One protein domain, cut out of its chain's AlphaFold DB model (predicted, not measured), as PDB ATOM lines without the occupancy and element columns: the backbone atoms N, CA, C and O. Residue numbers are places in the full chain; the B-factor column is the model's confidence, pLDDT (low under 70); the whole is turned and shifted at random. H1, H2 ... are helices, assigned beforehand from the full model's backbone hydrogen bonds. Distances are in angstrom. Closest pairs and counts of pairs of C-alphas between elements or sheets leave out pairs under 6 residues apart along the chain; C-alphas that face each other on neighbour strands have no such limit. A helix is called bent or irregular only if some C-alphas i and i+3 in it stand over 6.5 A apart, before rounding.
ATOM      1  N   LYS A 195     176.251 213.634 212.972       91.69
ATOM      2  CA  LYS A 195     175.781 212.739 214.034       91.69
ATOM      3  C   LYS A 195     176.835 211.696 214.372       91.69
ATOM      4  O   LYS A 195     177.159 211.548 215.540       91.69
ATOM      5  N   SER A 196     177.401 211.000 213.383       92.50
ATOM      6  CA  SER A 196     178.438 209.996 213.641       92.50
ATOM      7  C   SER A 196     179.666 210.619 214.293       92.50
ATOM      8  O   SER A 196     180.218 210.036 215.215       92.50
ATOM      9  N   GLN A 197     180.064 211.827 213.884       91.81
ATOM     10  CA  GLN A 197     181.178 212.535 214.508       91.81
ATOM     11  C   GLN A 197     180.867 212.908 215.963       91.81
ATOM     12  O   GLN A 197     181.738 212.770 216.820       91.81
ATOM     13  N   ALA A 198     179.646 213.366 216.253       90.62
ATOM     14  CA  ALA A 198     179.205 213.635 217.620       90.62
ATOM     15  C   ALA A 198     179.189 212.354 218.465       90.62
ATOM     16  O   ALA A 198     179.799 212.336 219.528       90.62
ATOM     17  N   HIS A 199     178.620 211.261 217.950       91.19
ATOM     18  CA  HIS A 199     178.607 209.962 218.624       91.19
ATOM     19  C   HIS A 199     180.015 209.424 218.889       91.19
ATOM     20  O   HIS A 199     180.265 208.882 219.956       91.19
ATOM     21  N   TRP A 200     180.960 209.618 217.967       93.50
ATOM     22  CA  TRP A 200     182.359 209.245 218.186       93.50
ATOM     23  C   TRP A 200     183.018 210.060 219.299       93.50
ATOM     24  O   TRP A 200     183.796 209.514 220.076       93.50
ATOM     25  N   LYS A 201     182.728 211.361 219.381       88.19
ATOM     26  CA  LYS A 201     183.242 212.223 220.455       88.19
ATOM     27  C   LYS A 201     182.629 211.846 221.804       88.19
ATOM     28  O   LYS A 201     183.362 211.682 222.773       88.19
ATOM     29  N   GLU A 202     181.312 211.650 221.843       88.75
ATOM     30  CA  GLU A 202     180.588 211.191 223.032       88.75
ATOM     31  C   GLU A 202     181.118 209.834 223.503       88.75
ATOM     32  O   GLU A 202     181.457 209.701 224.674       88.75
ATOM     33  N   TYR A 203     181.300 208.873 222.594       88.31
ATOM     34  CA  TYR A 203     181.859 207.554 222.897       88.31
ATOM     35  C   TYR A 203     183.271 207.641 223.487       88.31
ATOM     36  O   TYR A 203     183.522 207.081 224.549       88.31
ATOM     37  N   LYS A 204     184.179 208.410 222.867       89.88
ATOM     38  CA  LYS A 204     185.541 208.611 223.399       89.88
ATOM     39  C   LYS A 204     185.542 209.205 224.808       89.88
ATOM     40  O   LYS A 204     186.363 208.806 225.630       89.88
ATOM     41  N   SER A 205     184.629 210.140 225.076       84.00
ATOM     42  CA  SER A 205     184.499 210.770 226.392       84.00
ATOM     43  C   SER A 205     183.852 209.854 227.437       84.00
ATOM     44  O   SER A 205     184.309 209.815 228.575       84.00
ATOM     45  N   ALA A 206     182.819 209.095 227.058       82.94
ATOM     46  CA  ALA A 206     182.079 208.206 227.950       82.94
ATOM     47  C   ALA A 206     182.921 206.999 228.373       82.94
ATOM     48  O   ALA A 206     182.945 206.649 229.550       82.94
ATOM     49  N   GLU A 207     183.667 206.426 227.430       82.88
ATOM     50  CA  GLU A 207     184.586 205.309 227.668       82.88
ATOM     51  C   GLU A 207     185.929 205.761 228.267       82.88
ATOM     52  O   GLU A 207     186.814 204.941 228.474       82.88
ATOM     53  N   LYS A 208     186.124 207.067 228.528       81.12
ATOM     54  CA  LYS A 208     187.382 207.640 229.050       81.12
ATOM     55  C   LYS A 208     188.631 207.218 228.269       81.12
ATOM     56  O   LYS A 208     189.742 207.256 228.795       81.12
ATOM     57  N   LEU A 209     188.475 206.908 226.984       78.31
ATOM     58  CA  LEU A 209     189.572 206.451 226.130       78.31
ATOM     59  C   LEU A 209     190.673 207.507 226.009       78.31
ATOM     60  O   LEU A 209     191.839 207.169 225.853       78.31
ATOM     61  N   GLU A 210     190.332 208.793 226.104       76.75
ATOM     62  CA  GLU A 210     191.324 209.874 226.120       76.75
ATOM     63  C   GLU A 210     192.116 209.919 227.440       76.75
ATOM     64  O   GLU A 210     193.329 210.146 227.431       76.75
ATOM     65  N   GLU A 211     191.473 209.654 228.577       75.31
ATOM     66  CA  GLU A 211     192.147 209.580 229.880       75.31
ATOM     67  C   GLU A 211     193.025 208.328 229.968       75.31
ATOM     68  O   GLU A 211     194.187 208.422 230.362       75.31
ATOM     69  N   GLU A 212     192.524 207.179 229.509       74.69
ATOM     70  CA  GLU A 212     193.284 205.929 229.450       74.69
ATOM     71  C   GLU A 212     194.494 206.068 228.520       74.69
ATOM     72  O   GLU A 212     195.627 205.828 228.941       74.69
ATOM     73  N   LEU A 213     194.298 206.573 227.298       77.62
ATOM     74  CA  LEU A 213     195.375 206.750 226.326       77.62
ATOM     75  C   LEU A 213     196.419 207.766 226.799       77.62
ATOM     76  O   LEU A 213     197.616 207.574 226.582       77.62
ATOM     77  N   THR A 214     196.003 208.851 227.456       73.31
ATOM     78  CA  THR A 214     196.962 209.812 228.016       73.31
ATOM     79  C   THR A 214     197.679 209.250 229.237       73.31
ATOM     80  O   THR A 214     198.878 209.489 229.364       73.31
ATOM     81  N   SER A 215     197.011 208.484 230.100       70.81
ATOM     82  CA  SER A 215     197.649 207.821 231.245       70.81
ATOM     83  C   SER A 215     198.665 206.768 230.797       70.81
ATOM     84  O   SER A 215     199.784 206.751 231.299       70.81
ATOM     85  N   HIS A 216     198.338 205.982 229.772       72.00
ATOM     86  CA  HIS A 216     199.220 204.970 229.202       72.00
ATOM     87  C   HIS A 216     200.387 205.596 228.424       72.00
ATOM     88  O   HIS A 216     201.504 205.090 228.465       72.00
ATOM     89  N   ASN A 217     200.179 206.735 227.752       78.62
ATOM     90  CA  ASN A 217     201.272 207.483 227.118       78.62
ATOM     91  C   ASN A 217     202.181 208.214 228.121       78.62
ATOM     92  O   ASN A 217     203.342 208.446 227.800       78.62
ATOM     93  N   LYS A 218     201.670 208.583 229.305       74.88
ATOM     94  CA  LYS A 218     202.435 209.220 230.397       74.88
ATOM     95  C   LYS A 218     203.072 208.209 231.358       74.88
ATOM     96  O   LYS A 218     203.939 208.588 232.140       74.88
ATOM     97  N   GLY A 219     202.613 206.960 231.343       77.12
ATOM     98  CA  GLY A 219     203.138 205.880 232.170       77.12
ATOM     99  C   GLY A 219     204.531 205.427 231.731       77.12
ATOM    100  O   GLY A 219     204.940 205.619 230.584       77.12
ATOM    101  N   LYS A 220     205.259 204.788 232.653       72.81
ATOM    102  CA  LYS A 220     206.559 204.166 232.375       72.81
ATOM    103  C   LYS A 220     206.361 203.052 231.342       72.81
ATOM    104  O   LYS A 220     205.557 202.150 231.568       72.81
ATOM    105  N   GLY A 221     207.045 203.138 230.201       76.00
ATOM    106  CA  GLY A 221     206.818 202.218 229.081       76.00
ATOM    107  C   GLY A 221     205.672 202.612 228.139       76.00
ATOM    108  O   GLY A 221     205.266 201.801 227.299       76.00
ATOM    109  N   GLY A 222     205.166 203.844 228.212       86.12
ATOM    110  CA  GLY A 222     204.286 204.403 227.183       86.12
ATOM    111  C   GLY A 222     204.948 204.435 225.798       86.12
ATOM    112  O   GLY A 222     206.168 204.333 225.665       86.12
ATOM    113  N   TYR A 223     204.152 204.568 224.732       86.62
ATOM    114  CA  TYR A 223     204.686 204.632 223.364       86.62
ATOM    115  C   TYR A 223     205.618 205.837 223.163       86.62
ATOM    116  O   TYR A 223     206.671 205.698 222.547       86.62
ATOM    117  N   LEU A 224     205.266 206.996 223.730       86.38
ATOM    118  CA  LEU A 224     206.102 208.200 223.682       86.38
ATOM    119  C   LEU A 224     207.425 208.009 224.428       86.38
ATOM    120  O   LEU A 224     208.468 208.355 223.898       86.38
ATOM    121  N   ASP A 225     207.397 207.381 225.603       86.19
ATOM    122  CA  ASP A 225     208.607 207.087 226.379       86.19
ATOM    123  C   ASP A 225     209.535 206.112 225.631       86.19
ATOM    124  O   ASP A 225     210.740 206.335 225.529       86.19
ATOM    125  N   ARG A 226     208.966 205.075 224.997       89.75
ATOM    126  CA  ARG A 226     209.716 204.148 224.129       89.75
ATOM    127  C   ARG A 226     210.306 204.845 222.901       89.75
ATOM    128  O   ARG A 226     211.446 204.564 222.536       89.75
ATOM    129  N   LYS A 227     209.550 205.753 222.277       91.00
ATOM    130  CA  LYS A 227     210.010 206.567 221.143       91.00
ATOM    131  C   LYS A 227     211.149 207.499 221.560       91.00
ATOM    132  O   LYS A 227     212.193 207.492 220.915       91.00
ATOM    133  N   ASP A 228     210.994 208.227 222.660       89.44
ATOM    134  CA  ASP A 228     212.011 209.135 223.194       89.44
ATOM    135  C   ASP A 228     213.274 208.387 223.633       89.44
ATOM    136  O   ASP A 228     214.388 208.892 223.475       89.44
ATOM    137  N   PHE A 229     213.124 207.186 224.199       90.38
ATOM    138  CA  PHE A 229     214.252 206.314 224.511       90.38
ATOM    139  C   PHE A 229     215.000 205.907 223.242       90.38
ATOM    140  O   PHE A 229     216.223 206.026 223.207       90.38
ATOM    141  N   LEU A 230     214.283 205.469 222.204       94.00
ATOM    142  CA  LEU A 230     214.886 205.078 220.932       94.00
ATOM    143  C   LEU A 230     215.628 206.254 220.287       94.00
ATOM    144  O   LEU A 230     216.757 206.096 219.835       94.00
ATOM    145  N   GLU A 231     215.046 207.452 220.310       92.88
ATOM    146  CA  GLU A 231     215.701 208.665 219.816       92.88
ATOM    147  C   GLU A 231     216.970 208.995 220.615       92.88
ATOM    148  O   GLU A 231     218.025 209.230 220.024       92.88
ATOM    149  N   ARG A 232     216.918 208.935 221.951       92.00
ATOM    150  CA  ARG A 232     218.098 209.150 222.811       92.00
ATOM    151  C   ARG A 232     219.176 208.085 222.607       92.00
ATOM    152  O   ARG A 232     220.362 208.413 222.618       92.00
ATOM    153  N   ALA A 233     218.786 206.824 222.432       91.56
ATOM    154  CA  ALA A 233     219.703 205.726 222.147       91.56
ATOM    155  C   ALA A 233     220.389 205.920 220.787       91.56
ATOM    156  O   ALA A 233     221.615 205.851 220.723       91.56
ATOM    157  N   ASN A 234     219.621 206.270 219.750       90.88
ATOM    158  CA  ASN A 234     220.140 206.555 218.411       90.88
ATOM    159  C   ASN A 234     221.140 207.721 218.423       90.88
ATOM    160  O   ASN A 234     222.202 207.634 217.810       90.88
ATOM    161  N   VAL A 235     220.833 208.809 219.143       90.56
ATOM    162  CA  VAL A 235     221.757 209.950 219.292       90.56
ATOM    163  C   VAL A 235     223.048 209.514 219.979       90.56
ATOM    164  O   VAL A 235     224.134 209.828 219.500       90.56
ATOM    165  N   ARG A 236     222.949 208.744 221.065       87.50
ATOM    166  CA  ARG A 236     224.121 208.255 221.797       87.50
ATOM    167  C   ARG A 236     224.991 207.334 220.938       87.50
ATOM    168  O   ARG A 236     226.213 207.455 220.961       87.50
ATOM    169  N   GLU A 237     224.388 206.424 220.177       81.75
ATOM    170  CA  GLU A 237     225.116 205.561 219.240       81.75
ATOM    171  C   GLU A 237     225.823 206.389 218.165       81.75
ATOM    172  O   GLU A 237     226.990 206.144 217.852       81.75
ATOM    173  N   PHE A 238     225.152 207.415 217.646       84.88
ATOM    174  CA  PHE A 238     225.750 208.338 216.695       84.88
ATOM    175  C   PHE A 238     226.944 209.092 217.299       84.88
ATOM    176  O   PHE A 238     227.995 209.160 216.663       84.88
ATOM    177  N   GLU A 239     226.835 209.596 218.527       78.62
ATOM    178  CA  GLU A 239     227.937 210.259 219.237       78.62
ATOM    179  C   GLU A 239     229.117 209.308 219.493       78.62
ATOM    180  O   GLU A 239     230.266 209.662 219.221       78.62
ATOM    181  N   PHE A 240     228.861 208.074 219.937       73.81
ATOM    182  CA  PHE A 240     229.910 207.059 220.085       73.81
ATOM    183  C   PHE A 240     230.552 206.691 218.742       73.81
ATOM    184  O   PHE A 240     231.778 206.565 218.635       73.81
ATOM    185  N   GLY A 241     229.744 206.553 217.693       71.19
ATOM    186  CA  GLY A 241     230.201 206.282 216.335       71.19
ATOM    187  C   GLY A 241     231.023 207.430 215.746       71.19
ATOM    188  O   GLY A 241     231.997 207.184 215.038       71.19
ATOM    189  N   LEU A 242     230.678 208.681 216.043       73.75
ATOM    190  CA  LEU A 242     231.444 209.858 215.631       73.75
ATOM    191  C   LEU A 242     232.760 209.986 216.398       73.75
ATOM    192  O   LEU A 242     233.805 210.204 215.783       73.75
ATOM    193  N   ASN A 243     232.728 209.834 217.722       66.12
ATOM    194  CA  ASN A 243     233.914 209.986 218.563       66.12
ATOM    195  C   ASN A 243     234.940 208.870 218.318       66.12
ATOM    196  O   ASN A 243     236.141 209.126 218.335       66.12
ATOM    197  N   SER A 244     234.492 207.647 218.023       69.38
ATOM    198  CA  SER A 244     235.389 206.553 217.620       69.38
ATOM    199  C   SER A 244     236.017 206.785 216.239       69.38
ATOM    200  O   SER A 244     237.212 206.549 216.060       69.38
TER     201      SER A 244
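AT A GLANCE: This is residues 195 to 244 of the 250 residues of the protein "BCNT-C domain-containing protein" of Hypsibius dujardini (UniProt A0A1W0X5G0). Three helices are strung one after another in a long, thin, open string with no core: H1 stands at one end and makes a corner with the short H2, and the long H3 carries the string on beyond a small loop, in nearly the direction of H2. No helix folds back on another; H1 in full and most of H3, residues 230 to 244, stand free at the two ends. The printed part has 50 residues with three named helices, in the order H1, H2, H3, and no named strand, and its class is all helix. It is extended, with a radius of gyration of the C-alphas of 18.3 A, and its C-alphas span 59 by 21 by 7 A along the three main axes.

IN THESE COORDINATES: H1 is the helix of residues 195 to 206, Lys 195 to Ala 206, and measures 15.9 A from first to last C-alpha. It begins with C-alpha 195 at (175.781, 212.739, 214.034) and ends with C-alpha 206 at (182.079, 208.206, 227.950). Residues 207 and 208 follow. H2 is the helix of residues 209 to 218, Leu 209 to Lys 218, with 13.8 A from first to last C-alpha; C-alpha 209 is at (189.572, 206.451, 226.130). Residues 219 to 222 come next, Gly 219, Lys 220, Gly 221 and Gly 222. H3 is the helix of residues 223 to 244, Tyr 223 to Ser 244; with 22 residues it is the longest helix, 31.3 A from first to last C-alpha. It ends with C-alpha 244 at (235.389, 206.553, 217.620). None of the three helices is bent or irregular.

HOW THE PARTS SIT: H1 and H2 are close but not clearly touching, with 1 pair of C-alphas within 8 A. The closest C-alphas of the two, those of Lys 204 and Glu 210, are 6.5 A apart. Their lines stand at a steep tilt of 54 degrees, and the two run the same way. Their centres are 17.2 A apart. H2 and H3 touch only at the corner by their link, with 5 pairs of C-alphas within 8 A. The closest C-alphas of these two, those of Asn 217 and Tyr 223, are 5.8 A apart. H3 touches H2 with residues 223 to 225 alone. H2 and H3 stand at a shallow tilt of 27 degrees and run the same way, with their centres 25.3 A apart. H1 and H3 are apart, and H1 touches no helix. There is no hairpin. In the backbones of H1, H2 and H3, every O i to N i+4 pair is within hydrogen-bond range.

THE WHOLE: The outline is a rod, and the two C-alphas farthest apart are those of the first and last printed residues, Lys 195 and Ser 244, at 60.0 A. Two stretches stand free: residues 195 to 212, of which 195 to 206 belong to H1 and 209 to 212 belong to H2, and residues 230 to 244, which belong to H3. The link from H1 to H2, with 2 residues between them, is tight, and so is the link from H2 to H3, with 4 residues between them. No link is long. The printed part has no cut and runs from residue 195 to residue 244, within a full chain of 250 residues. The mean pLDDT of the printed part of this predicted model is 83.2. It is 89 for H1, 75 for H2 and 84 for H3. Two residues, 243 to 244, are under 70, where the model's confidence is low.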